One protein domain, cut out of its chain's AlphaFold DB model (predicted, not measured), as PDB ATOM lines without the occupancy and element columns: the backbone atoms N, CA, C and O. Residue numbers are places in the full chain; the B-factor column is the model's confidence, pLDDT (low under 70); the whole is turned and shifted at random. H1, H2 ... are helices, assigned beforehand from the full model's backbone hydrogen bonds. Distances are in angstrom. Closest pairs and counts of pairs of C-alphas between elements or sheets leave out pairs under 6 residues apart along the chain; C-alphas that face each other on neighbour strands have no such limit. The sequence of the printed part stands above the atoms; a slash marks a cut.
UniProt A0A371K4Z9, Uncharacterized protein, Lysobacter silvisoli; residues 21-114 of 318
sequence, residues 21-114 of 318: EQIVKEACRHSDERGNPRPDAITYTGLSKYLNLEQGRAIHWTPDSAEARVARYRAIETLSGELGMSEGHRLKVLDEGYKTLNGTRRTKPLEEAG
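This is residues 21 to 114 of the 318 residues of an uncharacterized protein of Lysobacter silvisoli (UniProt A0A371K4Z9). A hairpin of two long helices, H3 and H4, is crossed by H2; H1 packs on H2, and short H5 sits at the hairpin's open end. The printed part has 94 residues with five named helices, H1 to H5 in order, and no named strand: all helix. It is compact, radius of gyration of the C-alphas 13.1 A, spanning 40 by 29 by 20 A.

H3, residues 66 to 82, runs 24.6 A from C-alpha 66 at (1.025, -44.031, 26.541). H4, residues 87 to 101, measures 20.5 A, ending at (-1.122, -35.982, 29.230). H1 is residues 21 to 30, H2 44 to 53, H5 109 to 112.

H3 and H4, a hairpin, touch at a shallow tilt of 12 degrees, opposite ways; their closest C-alphas, Arg 69 and Leu 101, are 5.7 A apart. H2 touches H3 at residues 72 to 79 alone, about perpendicular at 75 degrees; closest C-alphas Leu 47 and Ile 76, 6.6 A. H1 touches H2, closest C-alphas His 30 and Gly 46, 4.4 A. H5 touches H3 at residues 66 to 70 alone, closest C-alphas Ala 66 and Pro 109, 4.9 A. In H1 to H4 every O i to N i+4 pair is within hydrogen-bond range; H5 is too short for one.

The printed part has no cut. Links H1 to H2 and H2 to H3 are long. Residues 32 to 37 and 53 to 63 are among those under pLDDT 70.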
ATOM      1  N   GLU A  21       2.451 -18.192   9.977       64.44
ATOM      2  CA  GLU A  21       1.346 -17.252  10.196       64.44
ATOM      3  C   GLU A  21      -0.048 -17.895  10.095       64.44
ATOM      4  O   GLU A  21      -0.954 -17.556  10.861       64.44
ATOM      5  N   GLN A  22      -0.237 -18.850   9.177       72.94
ATOM      6  CA  GLN A  22      -1.489 -19.600   9.052       72.94
ATOM      7  C   GLN A  22      -1.665 -20.562  10.229       72.94
ATOM      8  O   GLN A  22      -2.760 -20.647  10.784       72.94
ATOM      9  N   ILE A  23      -0.572 -21.196  10.665       71.31
ATOM     10  CA  ILE A  23      -0.550 -22.080  11.834       71.31
ATOM     11  C   ILE A  23      -0.936 -21.309  13.102       71.31
ATOM     12  O   ILE A  23      -1.812 -21.742  13.849       71.31
ATOM     13  N   VAL A  24      -0.340 -20.131  13.318       71.31
ATOM     14  CA  VAL A  24      -0.664 -19.246  14.447       71.31
ATOM     15  C   VAL A  24      -2.138 -18.844  14.414       71.31
ATOM     16  O   VAL A  24      -2.835 -18.965  15.418       71.31
ATOM     17  N   LYS A  25      -2.647 -18.413  13.257       75.62
ATOM     18  CA  LYS A  25      -4.043 -17.983  13.102       75.62
ATOM     19  C   LYS A  25      -5.039 -19.104  13.406       75.62
ATOM     20  O   LYS A  25      -6.055 -18.866  14.063       75.62
ATOM     21  N   GLU A  26      -4.766 -20.316  12.941       73.75
ATOM     22  CA  GLU A  26      -5.620 -21.483  13.171       73.75
ATOM     23  C   GLU A  26      -5.539 -21.957  14.628       73.75
ATOM     24  O   GLU A  26      -6.574 -22.171  15.261       73.75
ATOM     25  N   ALA A  27      -4.340 -22.020  15.211       73.81
ATOM     26  CA  ALA A  27      -4.158 -22.358  16.618       73.81
ATOM     27  C   ALA A  27      -4.839 -21.336  17.554       73.81
ATOM     28  O   ALA A  27      -5.560 -21.743  18.466       73.81
ATOM     29  N   CYS A  28      -4.730 -20.028  17.281       75.38
ATOM     30  CA  CYS A  28      -5.459 -18.976  18.005       75.38
ATOM     31  C   CYS A  28      -6.980 -19.129  17.874       75.38
ATOM     32  O   CYS A  28      -7.706 -18.997  18.859       75.38
ATOM     33  N   ARG A  29      -7.483 -19.478  16.678       78.00
ATOM     34  CA  ARG A  29      -8.914 -19.754  16.461       78.00
ATOM     35  C   ARG A  29      -9.409 -20.896  17.350       78.00
ATOM     36  O   ARG A  29     -10.555 -20.867  17.793       78.00
ATOM     37  N   HIS A  30      -8.565 -21.894  17.602       76.06
ATOM     38  CA  HIS A  30      -8.878 -23.039  18.454       76.06
ATOM     39  C   HIS A  30      -8.674 -22.796  19.956       76.06
ATOM     40  O   HIS A  30      -9.221 -23.555  20.765       76.06
ATOM     41  N   SER A  31      -7.936 -21.742  20.311       70.94
ATOM     42  CA  SER A  31      -7.784 -21.207  21.670       70.94
ATOM     43  C   SER A  31      -8.909 -20.259  22.099       70.94
ATOM     44  O   SER A  31      -8.833 -19.729  23.198       70.94
ATOM     45  N   ASP A  32      -9.930 -20.047  21.258       63.78
ATOM     46  CA  ASP A  32     -11.014 -19.061  21.435       63.78
ATOM     47  C   ASP A  32     -10.560 -17.581  21.419       63.78
ATOM     48  O   ASP A  32     -11.370 -16.667  21.568       63.78
ATOM     49  N   GLU A  33      -9.301 -17.326  21.060       58.47
ATOM     50  CA  GLU A  33      -8.681 -16.000  20.917       58.47
ATOM     51  C   GLU A  33      -8.830 -15.464  19.480       58.47
ATOM     52  O   GLU A  33      -7.868 -15.224  18.747       58.47
ATOM     53  N   ARG A  34     -10.081 -15.306  19.022       52.00
ATOM     54  CA  ARG A  34     -10.410 -15.010  17.607       52.00
ATOM     55  C   ARG A  34      -9.945 -13.633  17.108       52.00
ATOM     56  O   ARG A  34      -9.936 -13.411  15.899       52.00
ATOM     57  N   GLY A  35      -9.601 -12.715  18.012       46.78
ATOM     58  CA  GLY A  35      -9.303 -11.313  17.697       46.78
ATOM     59  C   GLY A  35      -7.819 -10.943  17.634       46.78
ATOM     60  O   GLY A  35      -7.510  -9.813  17.267       46.78
ATOM     61  N   ASN A  36      -6.901 -11.850  17.995       55.66
ATOM     62  CA  ASN A  36      -5.480 -11.521  18.129       55.66
ATOM     63  C   ASN A  36      -4.586 -12.722  17.753       55.66
ATOM     64  O   ASN A  36      -4.248 -13.518  18.628       55.66
ATOM     65  N   PRO A  37      -4.202 -12.887  16.469       59.59
ATOM     66  CA  PRO A  37      -3.378 -14.005  16.008       59.59
ATOM     67  C   PRO A  37      -1.909 -13.805  16.421       59.59
ATOM     68  O   PRO A  37      -1.041 -13.551  15.590       59.59
ATOM     69  N   ARG A  38      -1.640 -13.863  17.727       71.62
ATOM     70  CA  ARG A  38      -0.293 -13.824  18.305       71.62
ATOM     71  C   ARG A  38       0.077 -15.209  18.828       71.62
ATOM     72  O   ARG A  38      -0.766 -15.831  19.472       71.62
ATOM     73  N   PRO A  39       1.333 -15.655  18.666       71.44
ATOM     74  CA  PRO A  39       1.811 -16.903  19.262       71.44
ATOM     75  C   PRO A  39       1.525 -17.017  20.767       71.44
ATOM     76  O   PRO A  39       1.095 -18.066  21.235       71.44
ATOM     77  N   ASP A  40       1.655 -15.914  21.512       74.44
ATOM     78  CA  ASP A  40       1.381 -15.865  22.957       74.44
ATOM     79  C   ASP A  40      -0.116 -15.910  23.331       74.44
ATOM     80  O   ASP A  40      -0.456 -16.057  24.501       74.44
ATOM     81  N   ALA A  41      -1.029 -15.799  22.363       75.12
ATOM     82  CA  ALA A  41      -2.462 -16.023  22.586       75.12
ATOM     83  C   ALA A  41      -2.843 -17.507  22.440       75.12
ATOM     84  O   ALA A  41      -3.962 -17.912  22.747       75.12
ATOM     85  N   ILE A  42      -1.924 -18.343  21.951       78.88
ATOM     86  CA  ILE A  42      -2.188 -19.758  21.733       78.88
ATOM     87  C   ILE A  42      -2.047 -20.513  23.061       78.88
ATOM     88  O   ILE A  42      -1.027 -20.454  23.741       78.88
ATOM     89  N   THR A  43      -3.075 -21.275  23.405       83.00
ATOM     90  CA  THR A  43      -3.140 -22.153  24.580       83.00
ATOM     91  C   THR A  43      -2.776 -23.594  24.221       83.00
ATOM     92  O   THR A  43      -2.821 -23.986  23.050       83.00
ATOM     93  N   TYR A  44      -2.501 -24.434  25.227       82.25
ATOM     94  CA  TYR A  44      -2.338 -25.883  25.030       82.25
ATOM     95  C   TYR A  44      -3.530 -26.498  24.272       82.25
ATOM     96  O   TYR A  44      -3.351 -27.286  23.340       82.25
ATOM     97  N   THR A  45      -4.753 -26.077  24.609       81.25
ATOM     98  CA  THR A  45      -5.979 -26.527  23.934       81.25
ATOM     99  C   THR A  45      -6.001 -26.137  22.451       81.25
ATOM    100  O   THR A  45      -6.436 -26.937  21.621       81.25
ATOM    101  N   GLY A  46      -5.501 -24.947  22.100       79.88
ATOM    102  CA  GLY A  46      -5.405 -24.486  20.712       79.88
ATOM    103  C   GLY A  46      -4.415 -25.290  19.884       79.88
ATOM    104  O   GLY A  46      -4.798 -25.818  18.841       79.88
ATOM    105  N   LEU A  47      -3.183 -25.468  20.381       78.94
ATOM    106  CA  LEU A  47      -2.170 -26.306  19.720       78.94
ATOM    107  C   LEU A  47      -2.653 -27.740  19.565       78.94
ATOM    108  O   LEU A  47      -2.503 -28.348  18.509       78.94
ATOM    109  N   SER A  48      -3.278 -28.281  20.607       79.56
ATOM    110  CA  SER A  48      -3.769 -29.642  20.554       79.56
ATOM    111  C   SER A  48      -4.913 -29.826  19.556       79.56
ATOM    112  O   SER A  48      -4.979 -30.878  18.929       79.56
ATOM    113  N   LYS A  49      -5.837 -28.869  19.435       76.75
ATOM    114  CA  LYS A  49      -6.920 -28.933  18.444       76.75
ATOM    115  C   LYS A  49      -6.387 -28.716  17.029       76.75
ATOM    116  O   LYS A  49      -6.822 -29.419  16.127       76.75
ATOM    117  N   TYR A  50      -5.424 -27.812  16.854       76.75
ATOM    118  CA  TYR A  50      -4.722 -27.618  15.587       76.75
ATOM    119  C   TYR A  50      -4.051 -28.923  15.124       76.75
ATOM    120  O   TYR A  50      -4.345 -29.421  14.040       76.75
ATOM    121  N   LEU A  51      -3.261 -29.567  15.987       74.62
ATOM    122  CA  LEU A  51      -2.619 -30.851  15.678       74.62
ATOM    123  C   LEU A  51      -3.619 -31.976  15.357       74.62
ATOM    124  O   LEU A  51      -3.266 -32.906  14.641       74.62
ATOM    125  N   ASN A  52      -4.861 -31.891  15.849       71.38
ATOM    126  CA  ASN A  52      -5.916 -32.863  15.546       71.38
ATOM    127  C   ASN A  52      -6.609 -32.630  14.196       71.38
ATOM    128  O   ASN A  52      -7.217 -33.563  13.675       71.38
ATOM    129  N   LEU A  53      -6.616 -31.396  13.687       66.31
ATOM    130  CA  LEU A  53      -7.483 -30.982  12.577       66.31
ATOM    131  C   LEU A  53      -6.734 -30.727  11.265       66.31
ATOM    132  O   LEU A  53      -7.340 -30.825  10.203       66.31
ATOM    133  N   GLU A  54      -5.454 -30.368  11.333       55.62
ATOM    134  CA  GLU A  54      -4.812 -29.584  10.270       55.62
ATOM    135  C   GLU A  54      -3.545 -30.223   9.683       55.62
ATOM    136  O   GLU A  54      -3.250 -30.060   8.499       55.62
ATOM    137  N   GLN A  55      -2.815 -31.038  10.448       48.75
ATOM    138  CA  GLN A  55      -1.689 -31.772   9.877       48.75
ATOM    139  C   GLN A  55      -2.190 -33.048   9.203       48.75
ATOM    140  O   GLN A  55      -2.640 -33.969   9.871       48.75
ATOM    141  N   GLY A  56      -1.999 -33.161   7.887       41.91
ATOM    142  CA  GLY A  56      -2.113 -34.404   7.109       41.91
ATOM    143  C   GLY A  56      -1.163 -35.536   7.540       41.91
ATOM    144  O   GLY A  56      -0.867 -36.429   6.751       41.91
ATOM    145  N   ARG A  57      -0.676 -35.534   8.784       44.28
ATOM    146  CA  ARG A  57      -0.230 -36.740   9.468       44.28
ATOM    147  C   ARG A  57      -1.464 -37.323  10.136       44.28
ATOM    148  O   ARG A  57      -2.062 -36.683  10.987       44.28
ATOM    149  N   ALA A  58      -1.823 -38.542   9.766       42.28
ATOM    150  CA  ALA A  58      -2.844 -39.340  10.427       42.28
ATOM    151  C   ALA A  58      -2.455 -39.676  11.884       42.28
ATOM    152  O   ALA A  58      -2.317 -40.842  12.239       42.28
ATOM    153  N   ILE A  59      -2.238 -38.676  12.742       48.50
ATOM    154  CA  ILE A  59      -2.053 -38.876  14.174       48.50
ATOM    155  C   ILE A  59      -3.416 -38.700  14.821       48.50
ATOM    156  O   ILE A  59      -3.711 -37.740  15.530       48.50
ATOM    157  N   HIS A  60      -4.281 -39.668  14.545       51.25
ATOM    158  CA  HIS A  60      -5.375 -39.929  15.449       51.25
ATOM    159  C   HIS A  60      -4.738 -40.327  16.783       51.25
ATOM    160  O   HIS A  60      -4.175 -41.410  16.902       51.25
ATOM    161  N   TRP A  61      -4.825 -39.467  17.802       59.34
ATOM    162  CA  TRP A  61      -4.405 -39.785  19.181       59.34
ATOM    163  C   TRP A  61      -5.314 -40.835  19.848       59.34
ATOM    164  O   TRP A  61      -5.434 -40.892  21.069       59.34
ATOM    165  N   THR A  62      -6.010 -41.617  19.025       54.56
ATOM    166  CA  THR A  62      -6.907 -42.702  19.373       54.56
ATOM    167  C   THR A  62      -6.338 -43.988  18.768       54.56
ATOM    168  O   THR A  62      -6.158 -44.037  17.550       54.56
ATOM    169  N   PRO A  63      -6.106 -45.036  19.571       59.19
ATOM    170  CA  PRO A  63      -6.378 -45.104  21.007       59.19
ATOM    171  C   PRO A  63      -5.453 -44.186  21.828       59.19
ATOM    172  O   PRO A  63      -4.311 -43.945  21.447       59.19
ATOM    173  N   ASP A  64      -5.965 -43.685  22.956       70.94
ATOM    174  CA  ASP A  64      -5.244 -42.824  23.908       70.94
ATOM    175  C   ASP A  64      -4.202 -43.642  24.697       70.94
ATOM    176  O   ASP A  64      -4.351 -43.923  25.889       70.94
ATOM    177  N   SER A  65      -3.183 -44.119  23.983       77.56
ATOM    178  CA  SER A  65      -2.091 -44.931  24.512       77.56
ATOM    179  C   SER A  65      -1.003 -44.066  25.153       77.56
ATOM    180  O   SER A  65      -0.892 -42.863  24.899       77.56
ATOM    181  N   ALA A  66      -0.150 -44.690  25.971       75.56
ATOM    182  CA  ALA A  66       1.025 -44.031  26.541       75.56
ATOM    183  C   ALA A  66       1.924 -43.421  25.448       75.56
ATOM    184  O   ALA A  66       2.313 -42.258  25.542       75.56
ATOM    185  N   GLU A  67       2.172 -44.168  24.371       76.38
ATOM    186  CA  GLU A  67       2.970 -43.724  23.223       76.38
ATOM    187  C   GLU A  67       2.326 -42.540  22.488       76.38
ATOM    188  O   GLU A  67       3.014 -41.576  22.151       76.38
ATOM    189  N   ALA A  68       1.002 -42.562  22.296       72.56
ATOM    190  CA  ALA A  68       0.272 -41.462  21.667       72.56
ATOM    191  C   ALA A  68       0.362 -40.176  22.504       72.56
ATOM    192  O   ALA A  68       0.570 -39.091  21.962       72.56
ATOM    193  N   ARG A  69       0.281 -40.283  23.836       78.12
ATOM    194  CA  ARG A  69       0.436 -39.142  24.754       78.12
ATOM    195  C   ARG A  69       1.849 -38.561  24.724       78.12
ATOM    196  O   ARG A  69       1.996 -37.340  24.690       78.12
ATOM    197  N   VAL A  70       2.874 -39.411  24.671       79.62
ATOM    198  CA  VAL A  70       4.282 -38.995  24.527       79.62
ATOM    199  C   VAL A  70       4.513 -38.292  23.188       79.62
ATOM    200  O   VAL A  70       5.086 -37.203  23.149       79.62
ATOM    201  N   ALA A  71       4.025 -38.870  22.089       77.81
ATOM    202  CA  ALA A  71       4.144 -38.278  20.760       77.81
ATOM    203  C   ALA A  71       3.407 -36.928  20.658       77.81
ATOM    204  O   ALA A  71       3.922 -35.996  20.039       77.81
ATOM    205  N   ARG A  72       2.252 -36.785  21.323       76.50
ATOM    206  CA  ARG A  72       1.497 -35.523  21.395       76.50
ATOM    207  C   ARG A  72       2.256 -34.452  22.149       76.50
ATOM    208  O   ARG A  72       2.318 -33.319  21.684       76.50
ATOM    209  N   TYR A  73       2.850 -34.815  23.281       83.12
ATOM    210  CA  TYR A  73       3.659 -33.892  24.064       83.12
ATOM    211  C   TYR A  73       4.848 -33.365  23.250       83.12
ATOM    212  O   TYR A  73       5.015 -32.154  23.138       83.12
ATOM    213  N   ARG A  74       5.600 -34.255  22.588       80.94
ATOM    214  CA  ARG A  74       6.734 -33.864  21.730       80.94
ATOM    215  C   ARG A  74       6.307 -33.004  20.542       80.94
ATOM    216  O   ARG A  74       6.974 -32.031  20.224       80.94
ATOM    217  N   ALA A  75       5.177 -33.316  19.904       78.62
ATOM    218  CA  ALA A  75       4.655 -32.498  18.810       78.62
ATOM    219  C   ALA A  75       4.299 -31.074  19.272       78.62
ATOM    220  O   ALA A  75       4.589 -30.109  18.570       78.62
ATOM    221  N   ILE A  76       3.714 -30.935  20.466       82.12
ATOM    222  CA  ILE A  76       3.413 -29.634  21.079       82.12
ATOM    223  C   ILE A  76       4.699 -28.902  21.484       82.12
ATOM    224  O   ILE A  76       4.788 -27.687  21.321       82.12
ATOM    225  N   GLU A  77       5.711 -29.612  21.974       82.19
ATOM    226  CA  GLU A  77       7.019 -29.049  22.322       82.19
ATOM    227  C   GLU A  77       7.771 -28.488  21.117       82.19
ATOM    228  O   GLU A  77       8.279 -27.363  21.190       82.19
ATOM    229  N   THR A  78       7.783 -29.230  20.010       79.38
ATOM    230  CA  THR A  78       8.331 -28.770  18.733       79.38
ATOM    231  C   THR A  78       7.545 -27.567  18.222       79.38
ATOM    232  O   THR A  78       8.115 -26.504  17.999       79.38
ATOM    233  N   LEU A  79       6.216 -27.690  18.135       75.31
ATOM    234  CA  LEU A  79       5.360 -26.653  17.565       75.31
ATOM    235  C   LEU A  79       5.400 -25.353  18.385       75.31
ATOM    236  O   LEU A  79       5.504 -24.269  17.828       75.31
ATOM    237  N   SER A  80       5.382 -25.437  19.715       76.56
ATOM    238  CA  SER A  80       5.516 -24.258  20.587       76.56
ATOM    239  C   SER A  80       6.890 -23.583  20.488       76.56
ATOM    240  O   SER A  80       6.985 -22.378  20.717       76.56
ATOM    241  N   GLY A  81       7.943 -24.330  20.131       72.94
ATOM    242  CA  GLY A  81       9.264 -23.777  19.822       72.94
ATOM    243  C   GLY A  81       9.318 -23.088  18.456       72.94
ATOM    244  O   GLY A  81       9.933 -22.036  18.328       72.94
ATOM    245  N   GLU A  82       8.635 -23.643  17.455       73.75
ATOM    246  CA  GLU A  82       8.602 -23.118  16.083       73.75
ATOM    247  C   GLU A  82       7.707 -21.877  15.926       73.75
ATOM    248  O   GLU A  82       7.976 -21.023  15.085       73.75
ATOM    249  N   LEU A  83       6.658 -21.743  16.746       67.50
ATOM    250  CA  LEU A  83       5.686 -20.647  16.642       67.50
ATOM    251  C   LEU A  83       6.178 -19.304  17.199       67.50
ATOM    252  O   LEU A  83       5.453 -18.317  17.098       67.50
ATOM    253  N   GLY A  84       7.376 -19.244  17.786       65.06
ATOM    254  CA  GLY A  84       7.918 -18.004  18.351       65.06
ATOM    255  C   GLY A  84       7.164 -17.518  19.593       65.06
ATOM    256  O   GLY A  84       7.013 -16.315  19.795       65.06
ATOM    257  N   MET A  85       6.653 -18.446  20.411       73.19
ATOM    258  CA  MET A  85       6.094 -18.132  21.730       73.19
ATOM    259  C   MET A  85       7.181 -17.596  22.667       73.19
ATOM    260  O   MET A  85       8.312 -18.083  22.655       73.19
ATOM    261  N   SER A  86       6.822 -16.661  23.547       73.94
ATOM    262  CA  SER A  86       7.695 -16.257  24.654       73.94
ATOM    263  C   SER A  86       8.022 -17.458  25.550       73.94
ATOM    264  O   SER A  86       7.168 -18.309  25.801       73.94
ATOM    265  N   GLU A  87       9.249 -17.541  26.072       72.12
ATOM    266  CA  GLU A  87       9.713 -18.689  26.869       72.12
ATOM    267  C   GLU A  87       8.809 -18.965  28.082       72.12
ATOM    268  O   GLU A  87       8.430 -20.106  28.348       72.12
ATOM    269  N   GLY A  88       8.379 -17.904  28.774       72.25
ATOM    270  CA  GLY A  88       7.460 -18.012  29.905       72.25
ATOM    271  C   GLY A  88       6.073 -18.527  29.513       72.25
ATOM    272  O   GLY A  88       5.447 -19.249  30.291       72.25
ATOM    273  N   HIS A  89       5.584 -18.193  28.318       73.62
ATOM    274  CA  HIS A  89       4.304 -18.698  27.818       73.62
ATOM    275  C   HIS A  89       4.421 -20.124  27.282       73.62
ATOM    276  O   HIS A  89       3.608 -20.979  27.627       73.62
ATOM    277  N   ARG A  90       5.494 -20.421  26.547       78.50
ATOM    278  CA  ARG A  90       5.853 -21.776  26.120       78.50
ATOM    279  C   ARG A  90       5.924 -22.728  27.313       78.50
ATOM    280  O   ARG A  90       5.347 -23.810  27.263       78.50
ATOM    281  N   LEU A  91       6.548 -22.307  28.413       82.50
ATOM    282  CA  LEU A  91       6.619 -23.097  29.641       82.50
ATOM    283  C   LEU A  91       5.235 -23.350  30.249       82.50
ATOM    284  O   LEU A  91       4.961 -24.471  30.670       82.50
ATOM    285  N   LYS A  92       4.337 -22.354  30.256       81.19
ATOM    286  CA  LYS A  92       2.946 -22.537  30.718       81.19
ATOM    287  C   LYS A  92       2.196 -23.555  29.862       81.19
ATOM    288  O   LYS A  92       1.562 -24.452  30.409       81.19
ATOM    289  N   VAL A  93       2.305 -23.444  28.538       82.75
ATOM    290  CA  VAL A  93       1.682 -24.366  27.577       82.75
ATOM    291  C   VAL A  93       2.219 -25.792  27.754       82.75
ATOM    292  O   VAL A  93       1.445 -26.752  27.750       82.75
ATOM    293  N   LEU A  94       3.530 -25.939  27.965       85.56
ATOM    294  CA  LEU A  94       4.181 -27.226  28.210       85.56
ATOM    295  C   LEU A  94       3.839 -27.823  29.580       85.56
ATOM    296  O   LEU A  94       3.652 -29.034  29.671       85.56
ATOM    297  N   ASP A  95       3.743 -27.022  30.641       86.81
ATOM    298  CA  ASP A  95       3.335 -27.490  31.975       86.81
ATOM    299  C   ASP A  95       1.866 -27.929  31.987       86.81
ATOM    300  O   ASP A  95       1.534 -28.969  32.561       86.81
ATOM    301  N   GLU A  96       0.990 -27.195  31.296       84.19
ATOM    302  CA  GLU A  96      -0.407 -27.586  31.101       84.19
ATOM    303  C   GLU A  96      -0.500 -28.909  30.328       84.19
ATOM    304  O   GLU A  96      -1.120 -29.859  30.810       84.19
ATOM    305  N   GLY A  97       0.207 -29.030  29.198       84.44
ATOM    306  CA  GLY A  97       0.247 -30.268  28.423       84.44
ATOM    307  C   GLY A  97       0.832 -31.452  29.191       84.44
ATOM    308  O   GLY A  97       0.298 -32.559  29.109       84.44
ATOM    309  N   TYR A  98       1.868 -31.221  30.001       84.50
ATOM    310  CA  TYR A  98       2.465 -32.247  30.853       84.50
ATOM    311  C   TYR A  98       1.449 -32.759  31.877       84.50
ATOM    312  O   TYR A  98       1.234 -33.965  31.995       84.50
ATOM    313  N   LYS A  99       0.761 -31.853  32.583       85.19
ATOM    314  CA  LYS A  99      -0.284 -32.208  33.558       85.19
ATOM    315  C   LYS A  99      -1.449 -32.951  32.907       85.19
ATOM    316  O   LYS A  99      -1.947 -33.915  33.483       85.19
ATOM    317  N   THR A 100      -1.884 -32.521  31.722       82.44
ATOM    318  CA  THR A 100      -3.014 -33.144  31.025       82.44
ATOM    319  C   THR A 100      -2.674 -34.541  30.500       82.44
ATOM    320  O   THR A 100      -3.489 -35.451  30.638       82.44
ATOM    321  N   LEU A 101      -1.489 -34.734  29.914       81.12
ATOM    322  CA  LEU A 101      -1.122 -35.982  29.230       81.12
ATOM    323  C   LEU A 101      -0.502 -37.029  30.163       81.12
ATOM    324  O   LEU A 101      -0.642 -38.226  29.916       81.12
ATOM    325  N   ASN A 102       0.132 -36.616  31.261       80.75
ATOM    326  CA  ASN A 102       0.704 -37.551  32.232       80.75
ATOM    327  C   ASN A 102      -0.363 -38.225  33.127       80.75
ATOM    328  O   ASN A 102      -0.058 -39.205  33.795       80.75
ATOM    329  N   GLY A 103      -1.620 -37.754  33.112       66.38
ATOM    330  CA  GLY A 103      -2.741 -38.350  33.855       66.38
ATOM    331  C   GLY A 103      -2.617 -38.245  35.384       66.38
ATOM    332  O   GLY A 103      -1.613 -37.776  35.916       66.38
ATOM    333  N   THR A 104      -3.660 -38.645  36.129       58.72
ATOM    334  CA  THR A 104      -3.711 -38.401  37.587       58.72
ATOM    335  C   THR A 104      -3.406 -39.589  38.500       58.72
ATOM    336  O   THR A 104      -3.033 -39.304  39.635       58.72
ATOM    337  N   ARG A 105      -3.537 -40.881  38.129       53.03
ATOM    338  CA  ARG A 105      -3.442 -41.952  39.166       53.03
ATOM    339  C   ARG A 105      -2.885 -43.350  38.836       53.03
ATOM    340  O   ARG A 105      -2.681 -44.087  39.795       53.03
ATOM    341  N   ARG A 106      -2.623 -43.772  37.591       58.41
ATOM    342  CA  ARG A 106      -2.136 -45.163  37.350       58.41
ATOM    343  C   ARG A 106      -1.115 -45.361  36.239       58.41
ATOM    344  O   ARG A 106      -0.308 -46.269  36.353       58.41
ATOM    345  N   THR A 107      -1.150 -44.542  35.204       62.12
ATOM    346  CA  THR A 107      -0.143 -44.546  34.148       62.12
ATOM    347  C   THR A 107       0.411 -43.142  34.089       62.12
ATOM    348  O   THR A 107      -0.368 -42.192  33.983       62.12
ATOM    349  N   LYS A 108       1.730 -43.011  34.232       77.31
ATOM    350  CA  LYS A 108       2.425 -41.734  34.110       77.31
ATOM    351  C   LYS A 108       3.287 -41.771  32.854       77.31
ATOM    352  O   LYS A 108       4.510 -41.838  32.943       77.31
ATOM    353  N   PRO A 109       2.662 -41.773  31.667       78.12
ATOM    354  CA  PRO A 109       3.340 -42.102  30.421       78.12
ATOM    355  C   PRO A 109       4.477 -41.140  30.070       78.12
ATOM    356  O   PRO A 109       5.426 -41.552  29.415       78.12
ATOM    357  N   LEU A 110       4.412 -39.873  30.499       81.12
ATOM    358  CA  LEU A 110       5.496 -38.918  30.258       81.12
ATOM    359  C   LEU A 110       6.674 -39.175  31.205       81.12
ATOM    360  O   LEU A 110       7.811 -39.220  30.743       81.12
ATOM    361  N   GLU A 111       6.407 -39.422  32.494       82.38
ATOM    362  CA  GLU A 111       7.459 -39.786  33.459       82.38
ATOM    363  C   GLU A 111       8.117 -41.124  33.093       82.38
ATOM    364  O   GLU A 111       9.340 -41.231  33.102       82.38
ATOM    365  N   GLU A 112       7.320 -42.124  32.712       81.31
ATOM    366  CA  GLU A 112       7.788 -43.448  32.276       81.31
ATOM    367  C   GLU A 112       8.621 -43.372  30.984       81.31
ATOM    368  O   GLU A 112       9.545 -44.160  30.799       81.31
ATOM    369  N   ALA A 113       8.350 -42.389  30.118       75.62
ATOM    370  CA  ALA A 113       9.134 -42.105  28.916       75.62
ATOM    371  C   ALA A 113      10.356 -41.194  29.166       75.62
ATOM    372  O   ALA A 113      11.000 -40.762  28.206       75.62
ATOM    373  N   GLY A 114      10.668 -40.875  30.428       77.94
ATOM    374  CA  GLY A 114      11.806 -40.033  30.810       77.94
ATOM    375  C   GLY A 114      11.623 -38.539  30.521       77.94
ATOM    376  O   GLY A 114      12.586 -37.778  30.594       77.94
TER     377      GLY A 114